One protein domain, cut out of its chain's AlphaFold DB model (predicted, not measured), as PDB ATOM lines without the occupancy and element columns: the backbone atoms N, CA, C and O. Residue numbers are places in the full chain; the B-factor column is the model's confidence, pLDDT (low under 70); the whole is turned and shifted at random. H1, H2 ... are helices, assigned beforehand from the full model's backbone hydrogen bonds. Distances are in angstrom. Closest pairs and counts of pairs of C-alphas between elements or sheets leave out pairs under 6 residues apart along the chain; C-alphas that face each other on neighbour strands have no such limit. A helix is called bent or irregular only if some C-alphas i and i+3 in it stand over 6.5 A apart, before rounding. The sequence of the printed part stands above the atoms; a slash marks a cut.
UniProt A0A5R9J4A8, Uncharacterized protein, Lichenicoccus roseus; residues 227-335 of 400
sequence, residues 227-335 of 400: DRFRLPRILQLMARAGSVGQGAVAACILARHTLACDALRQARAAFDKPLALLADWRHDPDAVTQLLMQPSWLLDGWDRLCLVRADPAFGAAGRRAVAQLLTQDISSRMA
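Overview. This is residues 227 to 335 of the 400 residues of an uncharacterized protein of Lichenicoccus roseus (UniProt A0A5R9J4A8). Picture an elongated, rather flat stack of helices with one long helix, H2, running through much of its length: H1 packs on its first part, H4 folds back along residues 256 to 267, and H3 caps the end where H2 meets H4. Beyond H4 the printed part keeps roughly the same course through H5, which packs on H1 at a steep slant, and then folds back at the end opposite H3 as the kinked H6. The printed part has 109 residues with six named helices, H1 to H6 in that order, and no named strand; its class is all helix. It is loose, with a radius of gyration of the C-alphas of 16.2 A, and spans 52 by 32 by 19 A.

Along the chain. Begin at C-alpha 230, at (35.198, 30.149, -35.060), where H1 starts; it covers residues 230 to 242 and is 18.2 A long from first to last C-alpha. Next comes H2, residues 248 to 272, the longest helix; find C-alpha 248 at (50.412, 13.610, -48.791) and follow y upward to C-alpha 272 at (47.237, 46.561, -32.795), 36.8 A away. H3 holds residues 274 to 283 and measures 14.2 A. H4, residues 285 to 298, measures 19.9 A and is irregular: C-alphas 292 and 295 are 7.1 A apart. H5 spans residues 302 to 310 over 12.2 A. H6, residues 312 to 334, ends at C-alpha 334, at (46.027, 25.163, -55.745), 30.2 A from its first C-alpha; it is irregular, with C-alphas 313 and 316 9.2 A apart, and it has a kink of 65 degrees near residue 319.

Arrangement. Start from H2, the hub, which touches three helices. H1 and H2 form a helical hairpin, running opposite ways at a shallow tilt of 26 degrees; their closest C-alphas, of Gly 242 and Ala 250, are 5.6 A apart. With residues 256 to 267 alone, H2 touches H4, opposite ways at a shallow tilt of 31 degrees; look at the C-alphas of Ala 267 and Leu 292, the closest, 5.1 A apart. H2 and H6 only just touch, with 3 pairs of C-alphas within 8 A, through residues 249 to 252 of H2 and 323 to 330 of H6; the closest C-alphas are those of Val 249 and Thr 327, 6.8 A apart. H3 touches residues 287 to 288 of H4 alone, about perpendicular, only just, at 70.1 degrees; the C-alphas of Trp 281 and Val 288 come closest, at 5.8 A. H1 touches H5, the same way at a steep tilt of 45 degrees, with the C-alphas of Ile 234 and Asp 303 closest, at 5.9 A. H5 and H6 form a second helical hairpin, opposite ways at a shallow tilt of 26 degrees, with the C-alphas of Arg 309 and Arg 319 closest, at 6.2 A. The helix packing is part aligned, part crossed: of six touching pairs, three are at a shallow tilt. Among the pairs that stay apart are H3 and H6, and H4 and H5. In H1, H3 and H5 every O i to N i+4 pair is within hydrogen-bond range; in H2 it is 19 of 21, in H4 8 of 10 and in H6 17 of 19.

Size, cuts and confidence. The two C-alphas farthest apart are those of Leu 275 and Ala 317, at 51.8 A. Residues 271 to 276, of which 274 to 276 belong to H3, stand free. The printed part has no cut, and its five links between helices are tight. Read the B-factor column for confidence: the mean pLDDT of the printed part is 82.4, but residues 243 to 246, residue 314 and residues 316 to 335 of this model are under 70.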
ATOM      1  N   ASP A 227      40.237  32.093 -28.396       87.44
ATOM      2  CA  ASP A 227      40.323  30.707 -28.865       87.44
ATOM      3  C   ASP A 227      38.963  30.019 -29.051       87.44
ATOM      4  O   ASP A 227      38.857  29.036 -29.787       87.44
ATOM      5  N   ARG A 228      37.902  30.553 -28.436       85.25
ATOM      6  CA  ARG A 228      36.533  30.024 -28.547       85.25
ATOM      7  C   ARG A 228      35.824  30.483 -29.818       85.25
ATOM      8  O   ARG A 228      34.769  29.953 -30.167       85.25
ATOM      9  N   PHE A 229      36.385  31.469 -30.511       90.75
ATOM     10  CA  PHE A 229      35.836  31.949 -31.769       90.75
ATOM     11  C   PHE A 229      36.062  30.940 -32.892       90.75
ATOM     12  O   PHE A 229      36.908  30.048 -32.824       90.75
ATOM     13  N   ARG A 230      35.282  31.106 -33.960       91.00
ATOM     14  CA  ARG A 230      35.198  30.149 -35.060       91.00
ATOM     15  C   ARG A 230      36.560  29.800 -35.662       91.00
ATOM     16  O   ARG A 230      36.869  28.616 -35.763       91.00
ATOM     17  N   LEU A 231      37.337  30.784 -36.121       94.62
ATOM     18  CA  LEU A 231      38.557  30.493 -36.883       94.62
ATOM     19  C   LEU A 231      39.655  29.857 -36.016       94.62
ATOM     20  O   LEU A 231      40.161  28.808 -36.419       94.62
ATOM     21  N   PRO A 232      39.972  30.380 -34.814       94.62
ATOM     22  CA  PRO A 232      40.874  29.705 -33.877       94.62
ATOM     23  C   PRO A 232      40.435  28.276 -33.555       94.62
ATOM     24  O   PRO A 232      41.249  27.355 -33.610       94.62
ATOM     25  N   ARG A 233      39.136  28.055 -33.322       90.62
ATOM     26  CA  ARG A 233      38.592  26.716 -33.066       90.62
ATOM     27  C   ARG A 233      38.779  25.770 -34.252       90.62
ATOM     28  O   ARG A 233      39.182  24.628 -34.053       90.62
ATOM     29  N   ILE A 234      38.522  26.216 -35.484       90.81
ATOM     30  CA  ILE A 234      38.762  25.390 -36.682       90.81
ATOM     31  C   ILE A 234      40.247  25.022 -36.785       90.81
ATOM     32  O   ILE A 234      40.562  23.866 -37.055       90.81
ATOM     33  N   LEU A 235      41.159  25.961 -36.516       92.44
ATOM     34  CA  LEU A 235      42.599  25.685 -36.507       92.44
ATOM     35  C   LEU A 235      42.973  24.640 -35.449       92.44
ATOM     36  O   LEU A 235      43.676  23.683 -35.765       92.44
ATOM     37  N   GLN A 236      42.433  24.740 -34.232       90.69
ATOM     38  CA  GLN A 236      42.640  23.728 -33.189       90.69
ATOM     39  C   GLN A 236      42.131  22.343 -33.619       90.69
ATOM     40  O   GLN A 236      42.814  21.336 -33.423       90.69
ATOM     41  N   LEU A 237      40.952  22.277 -34.246       86.00
ATOM     42  CA  LEU A 237      40.407  21.029 -34.784       86.00
ATOM     43  C   LEU A 237      41.276  20.466 -35.920       86.00
ATOM     44  O   LEU A 237      41.492  19.255 -35.991       86.00
ATOM     45  N   MET A 238      41.808  21.324 -36.791       86.62
ATOM     46  CA  MET A 238      42.729  20.932 -37.859       86.62
ATOM     47  C   MET A 238      44.060  20.414 -37.311       86.62
ATOM     48  O   MET A 238      44.539  19.387 -37.788       86.62
ATOM     49  N   ALA A 239      44.631  21.061 -36.293       86.81
ATOM     50  CA  ALA A 239      45.853  20.605 -35.636       86.81
ATOM     51  C   ALA A 239      45.674  19.197 -35.041       86.81
ATOM     52  O   ALA A 239      46.504  18.312 -35.264       86.81
ATOM     53  N   ARG A 240      44.536  18.950 -34.373       82.81
ATOM     54  CA  ARG A 240      44.154  17.618 -33.866       82.81
ATOM     55  C   ARG A 240      43.929  16.603 -34.990       82.81
ATOM     56  O   ARG A 240      44.238  15.428 -34.834       82.81
ATOM     57  N   ALA A 241      43.386  17.030 -36.130       75.50
ATOM     58  CA  ALA A 241      43.172  16.152 -37.278       75.50
ATOM     59  C   ALA A 241      44.487  15.775 -37.987       75.50
ATOM     60  O   ALA A 241      44.633  14.631 -38.430       75.50
ATOM     61  N   GLY A 242      45.424  16.724 -38.091       71.88
ATOM     62  CA  GLY A 242      46.712  16.574 -38.767       71.88
ATOM     63  C   GLY A 242      47.672  15.625 -38.053       71.88
ATOM     64  O   GLY A 242      48.362  14.859 -38.721       71.88
ATOM     65  N   SER A 243      47.653  15.586 -36.717       67.25
ATOM     66  CA  SER A 243      48.521  14.705 -35.916       67.25
ATOM     67  C   SER A 243      48.245  13.206 -36.099       67.25
ATOM     68  O   SER A 243      49.077  12.378 -35.744       67.25
ATOM     69  N   VAL A 244      47.096  12.845 -36.681       59.28
ATOM     70  CA  VAL A 244      46.650  11.451 -36.857       59.28
ATOM     71  C   VAL A 244      46.797  10.977 -38.319       59.28
ATOM     72  O   VAL A 244      46.480   9.837 -38.646       59.28
ATOM     73  N   GLY A 245      47.222  11.842 -39.246       60.91
ATOM     74  CA  GLY A 245      47.373  11.503 -40.669       60.91
ATOM     75  C   GLY A 245      48.793  11.075 -41.054       60.91
ATOM     76  O   GLY A 245      49.763  11.606 -40.530       60.91
ATOM     77  N   GLN A 246      48.923  10.175 -42.033       66.50
ATOM     78  CA  GLN A 246      50.190   9.883 -42.721       66.50
ATOM     79  C   GLN A 246      50.087  10.249 -44.213       66.50
ATOM     80  O   GLN A 246      49.006  10.186 -44.803       66.50
ATOM     81  N   GLY A 247      51.214  10.623 -44.828       78.19
ATOM     82  CA  GLY A 247      51.336  10.848 -46.276       78.19
ATOM     83  C   GLY A 247      50.903  12.235 -46.777       78.19
ATOM     84  O   GLY A 247      50.797  13.198 -46.018       78.19
ATOM     85  N   ALA A 248      50.657  12.341 -48.089       71.75
ATOM     86  CA  ALA A 248      50.412  13.610 -48.791       71.75
ATOM     87  C   ALA A 248      49.204  14.404 -48.258       71.75
ATOM     88  O   ALA A 248      49.232  15.633 -48.225       71.75
ATOM     89  N   VAL A 249      48.162  13.715 -47.782       72.00
ATOM     90  CA  VAL A 249      46.980  14.356 -47.184       72.00
ATOM     91  C   VAL A 249      47.351  15.091 -45.895       72.00
ATOM     92  O   VAL A 249      46.925  16.226 -45.700       72.00
ATOM     93  N   ALA A 250      48.184  14.490 -45.039       75.50
ATOM     94  CA  ALA A 250      48.647  15.135 -43.811       75.50
ATOM     95  C   ALA A 250      49.496  16.380 -44.118       75.50
ATOM     96  O   ALA A 250      49.291  17.423 -43.502       75.50
ATOM     97  N   ALA A 251      50.368  16.303 -45.129       79.50
ATOM     98  CA  ALA A 251      51.151  17.447 -45.594       79.50
ATOM     99  C   ALA A 251      50.260  18.593 -46.113       79.50
ATOM    100  O   ALA A 251      50.500  19.751 -45.780       79.50
ATOM    101  N   CYS A 252      49.194  18.284 -46.861       77.25
ATOM    102  CA  CYS A 252      48.243  19.291 -47.342       77.25
ATOM    103  C   CYS A 252      47.463  19.957 -46.197       77.25
ATOM    104  O   CYS A 252      47.296  21.178 -46.199       77.25
ATOM    105  N   ILE A 253      47.008  19.175 -45.207       81.00
ATOM    106  CA  ILE A 253      46.344  19.707 -44.004       81.00
ATOM    107  C   ILE A 253      47.296  20.636 -43.248       81.00
ATOM    108  O   ILE A 253      46.899  21.744 -42.897       81.00
ATOM    109  N   LEU A 254      48.547  20.213 -43.037       84.19
ATOM    110  CA  LEU A 254      49.554  21.009 -42.336       84.19
ATOM    111  C   LEU A 254      49.871  22.308 -43.084       84.19
ATOM    112  O   LEU A 254      49.830  23.374 -42.482       84.19
ATOM    113  N   ALA A 255      50.120  22.245 -44.395       85.12
ATOM    114  CA  ALA A 255      50.389  23.432 -45.205       85.12
ATOM    115  C   ALA A 255      49.225  24.433 -45.144       85.12
ATOM    116  O   ALA A 255      49.435  25.630 -44.947       85.12
ATOM    117  N   ARG A 256      47.981  23.947 -45.253       87.19
ATOM    118  CA  ARG A 256      46.790  24.799 -45.150       87.19
ATOM    119  C   ARG A 256      46.621  25.389 -43.754       87.19
ATOM    120  O   ARG A 256      46.284  26.564 -43.648       87.19
ATOM    121  N   HIS A 257      46.857  24.592 -42.714       89.88
ATOM    122  CA  HIS A 257      46.831  25.044 -41.327       89.88
ATOM    123  C   HIS A 257      47.834  26.181 -41.108       89.88
ATOM    124  O   HIS A 257      47.445  27.238 -40.626       89.88
ATOM    125  N   THR A 258      49.090  26.010 -41.533       90.56
ATOM    126  CA  THR A 258      50.133  27.040 -41.414       90.56
ATOM    127  C   THR A 258      49.734  28.334 -42.120       90.56
ATOM    128  O   THR A 258      49.745  29.391 -41.494       90.56
ATOM    129  N   LEU A 259      49.282  28.256 -43.378       91.38
ATOM    130  CA  LEU A 259      48.815  29.431 -44.125       91.38
ATOM    131  C   LEU A 259      47.652  30.147 -43.425       91.38
ATOM    132  O   LEU A 259      47.607  31.373 -43.389       91.38
ATOM    133  N   ALA A 260      46.706  29.392 -42.866       93.25
ATOM    134  CA  ALA A 260      45.563  29.962 -42.166       93.25
ATOM    135  C   ALA A 260      45.948  30.574 -40.808       93.25
ATOM    136  O   ALA A 260      45.419  31.627 -40.457       93.25
ATOM    137  N   CYS A 261      46.893  29.975 -40.074       95.12
ATOM    138  CA  CYS A 261      47.482  30.581 -38.878       95.12
ATOM    139  C   CYS A 261      48.181  31.904 -39.204       95.12
ATOM    140  O   CYS A 261      48.020  32.874 -38.464       95.12
ATOM    141  N   ASP A 262      48.934  31.951 -40.303       95.75
ATOM    142  CA  ASP A 262      49.637  33.158 -40.727       95.75
ATOM    143  C   ASP A 262      48.673  34.271 -41.129       95.75
ATOM    144  O   ASP A 262      48.794  35.386 -40.622       95.75
ATOM    145  N   ALA A 263      47.668  33.954 -41.948       95.06
ATOM    146  CA  ALA A 263      46.622  34.903 -42.319       95.06
ATOM    147  C   ALA A 263      45.858  35.415 -41.085       95.06
ATOM    148  O   ALA A 263      45.612  36.611 -40.958       95.06
ATOM    149  N   LEU A 264      45.513  34.531 -40.137       96.50
ATOM    150  CA  LEU A 264      44.819  34.920 -38.907       96.50
ATOM    151  C   LEU A 264      45.671  35.866 -38.052       96.50
ATOM    152  O   LEU A 264      45.157  36.847 -37.519       96.50
ATOM    153  N   ARG A 265      46.973  35.586 -37.931       96.62
ATOM    154  CA  ARG A 265      47.910  36.442 -37.195       96.62
ATOM    155  C   ARG A 265      48.038  37.816 -37.846       96.62
ATOM    156  O   ARG A 265      47.991  38.809 -37.132       96.62
ATOM    157  N   GLN A 266      48.166  37.871 -39.172       96.31
ATOM    158  CA  GLN A 266      48.235  39.130 -39.922       96.31
ATOM    159  C   GLN A 266      46.953  39.954 -39.758       96.31
ATOM    160  O   GLN A 266      47.027  41.137 -39.434       96.31
ATOM    161  N   ALA A 267      45.784  39.322 -39.895       96.31
ATOM    162  CA  ALA A 267      44.496  39.984 -39.711       96.31
ATOM    163  C   ALA A 267      44.315  40.528 -38.283       96.31
ATOM    164  O   ALA A 267      43.849  41.651 -38.108       96.31
ATOM    165  N   ARG A 268      44.720  39.771 -37.251       95.88
ATOM    166  CA  ARG A 268      44.683  40.238 -35.853       95.88
ATOM    167  C   ARG A 268      45.669  41.377 -35.590       95.88
ATOM    168  O   ARG A 268      45.286  42.338 -34.938       95.88
ATOM    169  N   ALA A 269      46.885  41.307 -36.133       95.56
ATOM    170  CA  ALA A 269      47.903  42.344 -35.950       95.56
ATOM    171  C   ALA A 269      47.478  43.715 -36.513       95.56
ATOM    172  O   ALA A 269      47.960  44.750 -36.061       95.56
ATOM    173  N   ALA A 270      46.544  43.751 -37.471       95.00
ATOM    174  CA  ALA A 270      45.963  45.004 -37.949       95.00
ATOM    175  C   ALA A 270      45.217  45.773 -36.835       95.00
ATOM    176  O   ALA A 270      45.179  47.002 -36.855       95.00
ATOM    177  N   PHE A 271      44.677  45.072 -35.830       94.25
ATOM    178  CA  PHE A 271      43.982  45.681 -34.691       94.25
ATOM    179  C   PHE A 271      44.930  46.263 -33.634       94.25
ATOM    180  O   PHE A 271      44.486  47.084 -32.838       94.25
ATOM    181  N   ASP A 272      46.230  45.945 -33.677       92.62
ATOM    182  CA  ASP A 272      47.237  46.561 -32.795       92.62
ATOM    183  C   ASP A 272      47.448  48.056 -33.119       92.62
ATOM    184  O   ASP A 272      48.066  48.797 -32.353       92.62
ATOM    185  N   LYS A 273      46.952  48.515 -34.278       94.25
ATOM    186  CA  LYS A 273      47.034  49.901 -34.758       94.25
ATOM    187  C   LYS A 273      45.644  50.404 -35.173       94.25
ATOM    188  O   LYS A 273      45.414  50.647 -36.359       94.25
ATOM    189  N   PRO A 274      44.715  50.610 -34.223       92.25
ATOM    190  CA  PRO A 274      43.304  50.892 -34.514       92.25
ATOM    191  C   PRO A 274      43.097  52.151 -35.370       92.25
ATOM    192  O   PRO A 274      42.242  52.157 -36.251       92.25
ATOM    193  N   LEU A 275      43.908  53.199 -35.166       91.31
ATOM    194  CA  LEU A 275      43.838  54.428 -35.966       91.31
ATOM    195  C   LEU A 275      44.250  54.202 -37.423       91.31
ATOM    196  O   LEU A 275      43.578  54.700 -38.322       91.31
ATOM    197  N   ALA A 276      45.327  53.444 -37.655       93.12
ATOM    198  CA  ALA A 276      45.770  53.106 -39.004       93.12
ATOM    199  C   ALA A 276      44.729  52.220 -39.697       93.12
ATOM    200  O   ALA A 276      44.319  52.527 -40.805       93.12
ATOM    201  N   LEU A 277      44.208  51.208 -38.997       95.44
ATOM    202  CA  LEU A 277      43.159  50.334 -39.520       95.44
ATOM    203  C   LEU A 277      41.887  51.104 -39.910       95.44
ATOM    204  O   LEU A 277      41.307  50.842 -40.960       95.44
ATOM    205  N   LEU A 278      41.444  52.057 -39.084       92.06
ATOM    206  CA  LEU A 278      40.291  52.905 -39.395       92.06
ATOM    207  C   LEU A 278      40.560  53.844 -40.577       92.06
ATOM    208  O   LEU A 278      39.660  54.068 -41.387       92.06
ATOM    209  N   ALA A 279      41.772  54.391 -40.683       91.19
ATOM    210  CA  ALA A 279      42.170  55.211 -41.822       91.19
ATOM    211  C   ALA A 279      42.206  54.383 -43.118       91.19
ATOM    212  O   ALA A 279      41.590  54.780 -44.108       91.19
ATOM    213  N   ASP A 280      42.830  53.203 -43.081       95.06
ATOM    214  CA  ASP A 280      42.905  52.262 -44.200       95.06
ATOM    215  C   ASP A 280      41.504  51.816 -44.630       95.06
ATOM    216  O   ASP A 280      41.189  51.840 -45.815       95.06
ATOM    217  N   TRP A 281      40.617  51.502 -43.677       95.12
ATOM    218  CA  TRP A 281      39.225  51.128 -43.960       95.12
ATOM    219  C   TRP A 281      38.449  52.230 -44.685       95.12
ATOM    220  O   TRP A 281      37.599  51.945 -45.523       95.12
ATOM    221  N   ARG A 282      38.704  53.502 -44.363       90.94
ATOM    222  CA  ARG A 282      38.053  54.630 -45.046       90.94
ATOM    223  C   ARG A 282      38.590  54.839 -46.451       90.94
ATOM    224  O   ARG A 282      37.834  55.263 -47.320       90.94
ATOM    225  N   HIS A 283      39.882  54.605 -46.644       93.44
ATOM    226  CA  HIS A 283      40.522  54.772 -47.940       93.44
ATOM    227  C   HIS A 283      40.168  53.629 -48.896       93.44
ATOM    228  O   HIS A 283      39.791  53.880 -50.036       93.44
ATOM    229  N   ASP A 284      40.261  52.390 -48.412       96.50
ATOM    230  CA  ASP A 284      40.033  51.169 -49.180       96.50
ATOM    231  C   ASP A 284      39.378  50.081 -48.297       96.50
ATOM    232  O   ASP A 284      40.050  49.186 -47.764       96.50
ATOM    233  N   PRO A 285      38.043  50.138 -48.108       94.94
ATOM    234  CA  PRO A 285      37.326  49.159 -47.293       94.94
ATOM    235  C   PRO A 285      37.391  47.748 -47.888       94.94
ATOM    236  O   PRO A 285      37.325  46.765 -47.145       94.94
ATOM    237  N   ASP A 286      37.548  47.624 -49.207       94.00
ATOM    238  CA  ASP A 286      37.614  46.335 -49.888       94.00
ATOM    239  C   ASP A 286      38.944  45.633 -49.606       94.00
ATOM    240  O   ASP A 286      38.938  44.446 -49.270       94.00
ATOM    241  N   ALA A 287      40.075  46.344 -49.661       95.50
ATOM    242  CA  ALA A 287      41.379  45.773 -49.321       95.50
ATOM    243  C   ALA A 287      41.442  45.314 -47.858       95.50
ATOM    244  O   ALA A 287      41.886  44.195 -47.575       95.50
ATOM    245  N   VAL A 288      40.940  46.131 -46.926       96.88
ATOM    246  CA  VAL A 288      40.875  45.741 -45.511       96.88
ATOM    247  C   VAL A 288      39.920  44.561 -45.320       96.88
ATOM    248  O   VAL A 288      40.259  43.602 -44.626       96.88
ATOM    249  N   THR A 289      38.763  44.553 -45.989       95.69
ATOM    250  CA  THR A 289      37.843  43.406 -45.957       95.69
ATOM    251  C   THR A 289      38.521  42.137 -46.472       95.69
ATOM    252  O   THR A 289      38.401  41.087 -45.844       95.69
ATOM    253  N   GLN A 290      39.263  42.206 -47.578       93.69
ATOM    254  CA  GLN A 290      39.988  41.060 -48.131       93.69
ATOM    255  C   GLN A 290      41.040  40.525 -47.158       93.69
ATOM    256  O   GLN A 290      41.092  39.310 -46.949       93.69
ATOM    257  N   LEU A 291      41.821  41.408 -46.526       95.75
ATOM    258  CA  LEU A 291      42.795  41.043 -45.495       95.75
ATOM    259  C   LEU A 291      42.119  40.301 -44.334       95.75
ATOM    260  O   LEU A 291      42.528  39.198 -43.970       95.75
ATOM    261  N   LEU A 292      41.054  40.880 -43.776       96.56
ATOM    262  CA  LEU A 292      40.360  40.325 -42.613       96.56
ATOM    263  C   LEU A 292      39.587  39.035 -42.938       96.56
ATOM    264  O   LEU A 292      39.474  38.153 -42.090       96.56
ATOM    265  N   MET A 293      39.095  38.882 -44.171       95.62
ATOM    266  CA  MET A 293      38.352  37.698 -44.621       95.62
ATOM    267  C   MET A 293      39.246  36.561 -45.120       95.62
ATOM    268  O   MET A 293      38.769  35.430 -45.269       95.62
ATOM    269  N   GLN A 294      40.527  36.819 -45.395       95.06
ATOM    270  CA  GLN A 294      41.453  35.818 -45.925       95.06
ATOM    271  C   GLN A 294      41.470  34.518 -45.093       95.06
ATOM    272  O   GLN A 294      41.356  33.442 -45.692       95.06
ATOM    273  N   PRO A 295      41.521  34.546 -43.744       95.88
ATOM    274  CA  PRO A 295      41.476  33.324 -42.943       95.88
ATOM    275  C   PRO A 295      40.161  32.551 -43.115       95.88
ATOM    276  O   PRO A 295      40.176  31.326 -43.223       95.88
ATOM    277  N   SER A 296      39.025  33.252 -43.206       95.25
ATOM    278  CA  SER A 296      37.713  32.641 -43.452       95.25
ATOM    279  C   SER A 296      37.657  31.924 -44.798       95.25
ATOM    280  O   SER A 296      37.132  30.814 -44.872       95.25
ATOM    281  N   TRP A 297      38.236  32.508 -45.849       93.88
ATOM    282  CA  TRP A 297      38.356  31.863 -47.160       93.88
ATOM    283  C   TRP A 297      39.304  30.664 -47.139       93.88
ATOM    284  O   TRP A 297      39.033  29.633 -47.765       93.88
ATOM    285  N   LEU A 298      40.407  30.764 -46.393       91.75
ATOM    286  CA  LEU A 298      41.333  29.652 -46.227       91.75
ATOM    287  C   LEU A 298      40.661  28.470 -45.507       91.75
ATOM    288  O   LEU A 298      40.833  27.314 -45.908       91.75
ATOM    289  N   LEU A 299      39.842  28.754 -44.500       92.25
ATOM    290  CA  LEU A 299      39.175  27.758 -43.662       92.25
ATOM    291  C   LEU A 299      37.751  27.402 -44.121       92.25
ATOM    292  O   LEU A 299      37.056  26.632 -43.459       92.25
ATOM    293  N   ASP A 300      37.315  27.899 -45.276       92.00
ATOM    294  CA  ASP A 300      35.993  27.608 -45.828       92.00
ATOM    295  C   ASP A 300      35.817  26.109 -46.144       92.00
ATOM    296  O   ASP A 300      36.568  25.537 -46.950       92.00
ATOM    297  N   GLY A 301      34.812  25.504 -45.499       86.56
ATOM    298  CA  GLY A 301      34.463  24.081 -45.556       86.56
ATOM    299  C   GLY A 301      35.162  23.184 -44.522       86.56
ATOM    300  O   GLY A 301      34.790  22.016 -44.389       86.56
ATOM    301  N   TRP A 302      36.153  23.690 -43.778       87.12
ATOM    302  CA  TRP A 302      36.960  22.867 -42.864       87.12
ATOM    303  C   TRP A 302      36.240  22.456 -41.583       87.12
ATOM    304  O   TRP A 302      36.504  21.377 -41.060       87.12
ATOM    305  N   ASP A 303      35.292  23.260 -41.107       82.88
ATOM    306  CA  ASP A 303      34.467  22.935 -39.942       82.88
ATOM    307  C   ASP A 303      33.748  21.590 -40.128       82.88
ATOM    308  O   ASP A 303      33.818  20.710 -39.274       82.88
ATOM    309  N   ARG A 304      33.142  21.383 -41.299       78.69
ATOM    310  CA  ARG A 304      32.457  20.135 -41.661       78.69
ATOM    311  C   ARG A 304      33.406  18.951 -41.696       78.69
ATOM    312  O   ARG A 304      33.070  17.874 -41.217       78.69
ATOM    313  N   LEU A 305      34.588  19.144 -42.263       77.19
ATOM    314  CA  LEU A 305      35.584  18.089 -42.424       77.19
ATOM    315  C   LEU A 305      36.128  17.629 -41.073       77.19
ATOM    316  O   LEU A 305      36.232  16.427 -40.821       77.19
ATOM    317  N   CYS A 306      36.423  18.583 -40.192       79.38
ATOM    318  CA  CYS A 306      36.815  18.312 -38.818       79.38
ATOM    319  C   CYS A 306      35.714  17.559 -38.060       79.38
ATOM    320  O   CYS A 306      36.009  16.539 -37.440       79.38
ATOM    321  N   LEU A 307      34.454  17.995 -38.178       73.69
ATOM    322  CA  LEU A 307      33.310  17.344 -37.529       73.69
ATOM    323  C   LEU A 307      33.094  15.911 -38.032       73.69
ATOM    324  O   LEU A 307      32.944  14.989 -37.234       73.69
ATOM    325  N   VAL A 308      33.142  15.696 -39.347       73.88
ATOM    326  CA  VAL A 308      32.981  14.360 -39.937       73.88
ATOM    327  C   VAL A 308      34.115  13.421 -39.517       73.88
ATOM    328  O   VAL A 308      33.884  12.236 -39.287       73.88
ATOM    329  N   ARG A 309      35.347  13.928 -39.391       71.06
ATOM    330  CA  ARG A 309      36.484  13.125 -38.919       71.06
ATOM    331  C   ARG A 309      36.375  12.778 -37.434       71.06
ATOM    332  O   ARG A 309      36.797  11.686 -37.056       71.06
ATOM    333  N   ALA A 310      35.852  13.694 -36.623       70.62
ATOM    334  CA  ALA A 310      35.647  13.488 -35.195       70.62
ATOM    335  C   ALA A 310      34.528  12.475 -34.898       70.62
ATOM    336  O   ALA A 310      34.523  11.902 -33.813       70.62
ATOM    337  N   ASP A 311      33.618  12.214 -35.846       70.94
ATOM    338  CA  ASP A 311      32.543  11.235 -35.666       70.94
ATOM    339  C   ASP A 311      33.086   9.785 -35.727       70.94
ATOM    340  O   ASP A 311      33.492   9.305 -36.798       70.94
ATOM    341  N   PRO A 312      33.067   9.032 -34.607       70.50
ATOM    342  CA  PRO A 312      33.502   7.638 -34.595       70.50
ATOM    343  C   PRO A 312      32.621   6.742 -35.480       70.50
ATOM    344  O   PRO A 312      33.114   5.749 -36.022       70.50
ATOM    345  N   ALA A 313      31.353   7.111 -35.702       72.38
ATOM    346  CA  ALA A 313      30.419   6.361 -36.536       72.38
ATOM    347  C   ALA A 313      30.745   6.449 -38.036       72.38
ATOM    348  O   ALA A 313      30.237   5.649 -38.820       72.38
ATOM    349  N   PHE A 314      31.603   7.386 -38.457       66.38
ATOM    350  CA  PHE A 314      31.895   7.603 -39.876       66.38
ATOM    351  C   PHE A 314      32.795   6.521 -40.506       66.38
ATOM    352  O   PHE A 314      33.016   6.516 -41.720       66.38
ATOM    353  N   GLY A 315      33.279   5.566 -39.701       70.12
ATOM    354  CA  GLY A 315      34.034   4.397 -40.156       70.12
ATOM    355  C   GLY A 315      35.323   4.736 -40.920       70.12
ATOM    356  O   GLY A 315      35.650   5.886 -41.208       70.12
ATOM    357  N   ALA A 316      36.113   3.721 -41.270       69.38
ATOM    358  CA  ALA A 316      37.336   3.946 -42.046       69.38
ATOM    359  C   ALA A 316      37.039   4.374 -43.499       69.38
ATOM    360  O   ALA A 316      37.772   5.185 -44.062       69.38
ATOM    361  N   ALA A 317      35.958   3.857 -44.093       64.00
ATOM    362  CA  ALA A 317      35.576   4.136 -45.477       64.00
ATOM    363  C   ALA A 317      35.066   5.573 -45.674       64.00
ATOM    364  O   ALA A 317      35.519   6.260 -46.588       64.00
ATOM    365  N   GLY A 318      34.204   6.068 -44.778       65.50
ATOM    366  CA  GLY A 318      33.726   7.449 -44.833       65.50
ATOM    367  C   GLY A 318      34.865   8.454 -44.646       65.50
ATOM    368  O   GLY A 318      34.956   9.431 -45.388       65.50
ATOM    369  N   ARG A 319      35.811   8.171 -43.738       67.12
ATOM    370  CA  ARG A 319      37.020   8.997 -43.566       67.12
ATOM    371  C   ARG A 319      37.885   9.062 -44.832       67.12
ATOM    372  O   ARG A 319      38.432  10.123 -45.121       67.12
ATOM    373  N   ARG A 320      37.989   7.973 -45.609       65.44
ATOM    374  CA  ARG A 320      38.697   7.980 -46.907       65.44
ATOM    375  C   ARG A 320      37.964   8.801 -47.964       65.44
ATOM    376  O   ARG A 320      38.612   9.585 -48.646       65.44
ATOM    377  N   ALA A 321      36.642   8.672 -48.067       65.38
ATOM    378  CA  ALA A 321      35.848   9.460 -49.014       65.38
ATOM    379  C   ALA A 321      35.964  10.970 -48.732       65.38
ATOM    380  O   ALA A 321      36.155  11.776 -49.640       65.38
ATOM    381  N   VAL A 322      35.954  11.350 -47.453       66.94
ATOM    382  CA  VAL A 322      36.164  12.735 -47.007       66.94
ATOM    383  C   VAL A 322      37.584  13.213 -47.317       66.94
ATOM    384  O   VAL A 322      37.762  14.336 -47.777       66.94
ATOM    385  N   ALA A 323      38.597  12.363 -47.124       64.75
ATOM    386  CA  ALA A 323      39.979  12.666 -47.495       64.75
ATOM    387  C   ALA A 323      40.169  12.837 -49.018       64.75
ATOM    388  O   ALA A 323      40.965  13.671 -49.453       64.75
ATOM    389  N   GLN A 324      39.426  12.089 -49.835       66.12
ATOM    390  CA  GLN A 324      39.433  12.239 -51.293       66.12
ATOM    391  C   GLN A 324      38.765  13.547 -51.730       66.12
ATOM    392  O   GLN A 324      39.363  14.287 -52.510       66.12
ATOM    393  N   LEU A 325      37.603  13.887 -51.158       67.25
ATOM    394  CA  LEU A 325      36.951  15.188 -51.371       67.25
ATOM    395  C   LEU A 325      37.867  16.352 -50.965       67.25
ATOM    396  O   LEU A 325      37.984  17.330 -51.696       67.25
ATOM    397  N   LEU A 326      38.580  16.216 -49.844       65.00
ATOM    398  CA  LEU A 326      39.608  17.153 -49.379       65.00
ATOM    399  C   LEU A 326      40.741  17.331 -50.388       65.00
ATOM    400  O   LEU A 326      41.139  18.451 -50.690       65.00
ATOM    401  N   THR A 327      41.267  16.224 -50.910       63.66
ATOM    402  CA  THR A 327      42.374  16.256 -51.871       63.66
ATOM    403  C   THR A 327      41.933  16.912 -53.177       63.66
ATOM    404  O   THR A 327      42.680  17.708 -53.742       63.66
ATOM    405  N   GLN A 328      40.704  16.645 -53.627       65.50
ATOM    406  CA  GLN A 328      40.114  17.292 -54.799       65.50
ATOM    407  C   GLN A 328      39.861  18.788 -54.568       65.50
ATOM    408  O   GLN A 328      40.233  19.593 -55.420       65.50
ATOM    409  N   ASP A 329      39.313  19.181 -53.412       66.94
ATOM    410  CA  ASP A 329      39.068  20.587 -53.065       66.94
ATOM    411  C   ASP A 329      40.385  21.375 -52.995       66.94
ATOM    412  O   ASP A 329      40.525  22.413 -53.642       66.94
ATOM    413  N   ILE A 330      41.396  20.838 -52.304       62.84
ATOM    414  CA  ILE A 330      42.727  21.452 -52.190       62.84
ATOM    415  C   ILE A 330      43.408  21.534 -53.559       62.84
ATOM    416  O   ILE A 330      43.898  22.601 -53.927       62.84
ATOM    417  N   SER A 331      43.390  20.455 -54.348       58.31
ATOM    418  CA  SER A 331      44.006  20.441 -55.683       58.31
ATOM    419  C   SER A 331      43.328  21.431 -56.628       58.31
ATOM    420  O   SER A 331      44.010  22.143 -57.360       58.31
ATOM    421  N   SER A 332      41.996  21.538 -56.579       61.62
ATOM    422  CA  SER A 332      41.244  22.498 -57.395       61.62
ATOM    423  C   SER A 332      41.554  23.950 -57.024       61.62
ATOM    424  O   SER A 332      41.582  24.807 -57.902       61.62
ATOM    425  N   ARG A 333      41.854  24.218 -55.745       60.88
ATOM    426  CA  ARG A 333      42.220  25.542 -55.227       60.88
ATOM    427  C   ARG A 333      43.682  25.905 -55.502       60.88
ATOM    428  O   ARG A 333      43.964  27.067 -55.766       60.88
ATOM    429  N   MET A 334      44.601  24.939 -55.461       51.31
ATOM    430  CA  MET A 334      46.027  25.163 -55.745       51.31
ATOM    431  C   MET A 334      46.346  25.219 -57.243       51.31
ATOM    432  O   MET A 334      47.274  25.914 -57.643       51.31
ATOM    433  N   ALA A 335      45.565  24.545 -58.090       45.22
ATOM    434  CA  ALA A 335      45.737  24.614 -59.543       45.22
ATOM    435  C   ALA A 335      45.432  26.010 -60.123       45.22
ATOM    436  O   ALA A 335      45.869  26.319 -61.225       45.22
TER     437      ALA A 335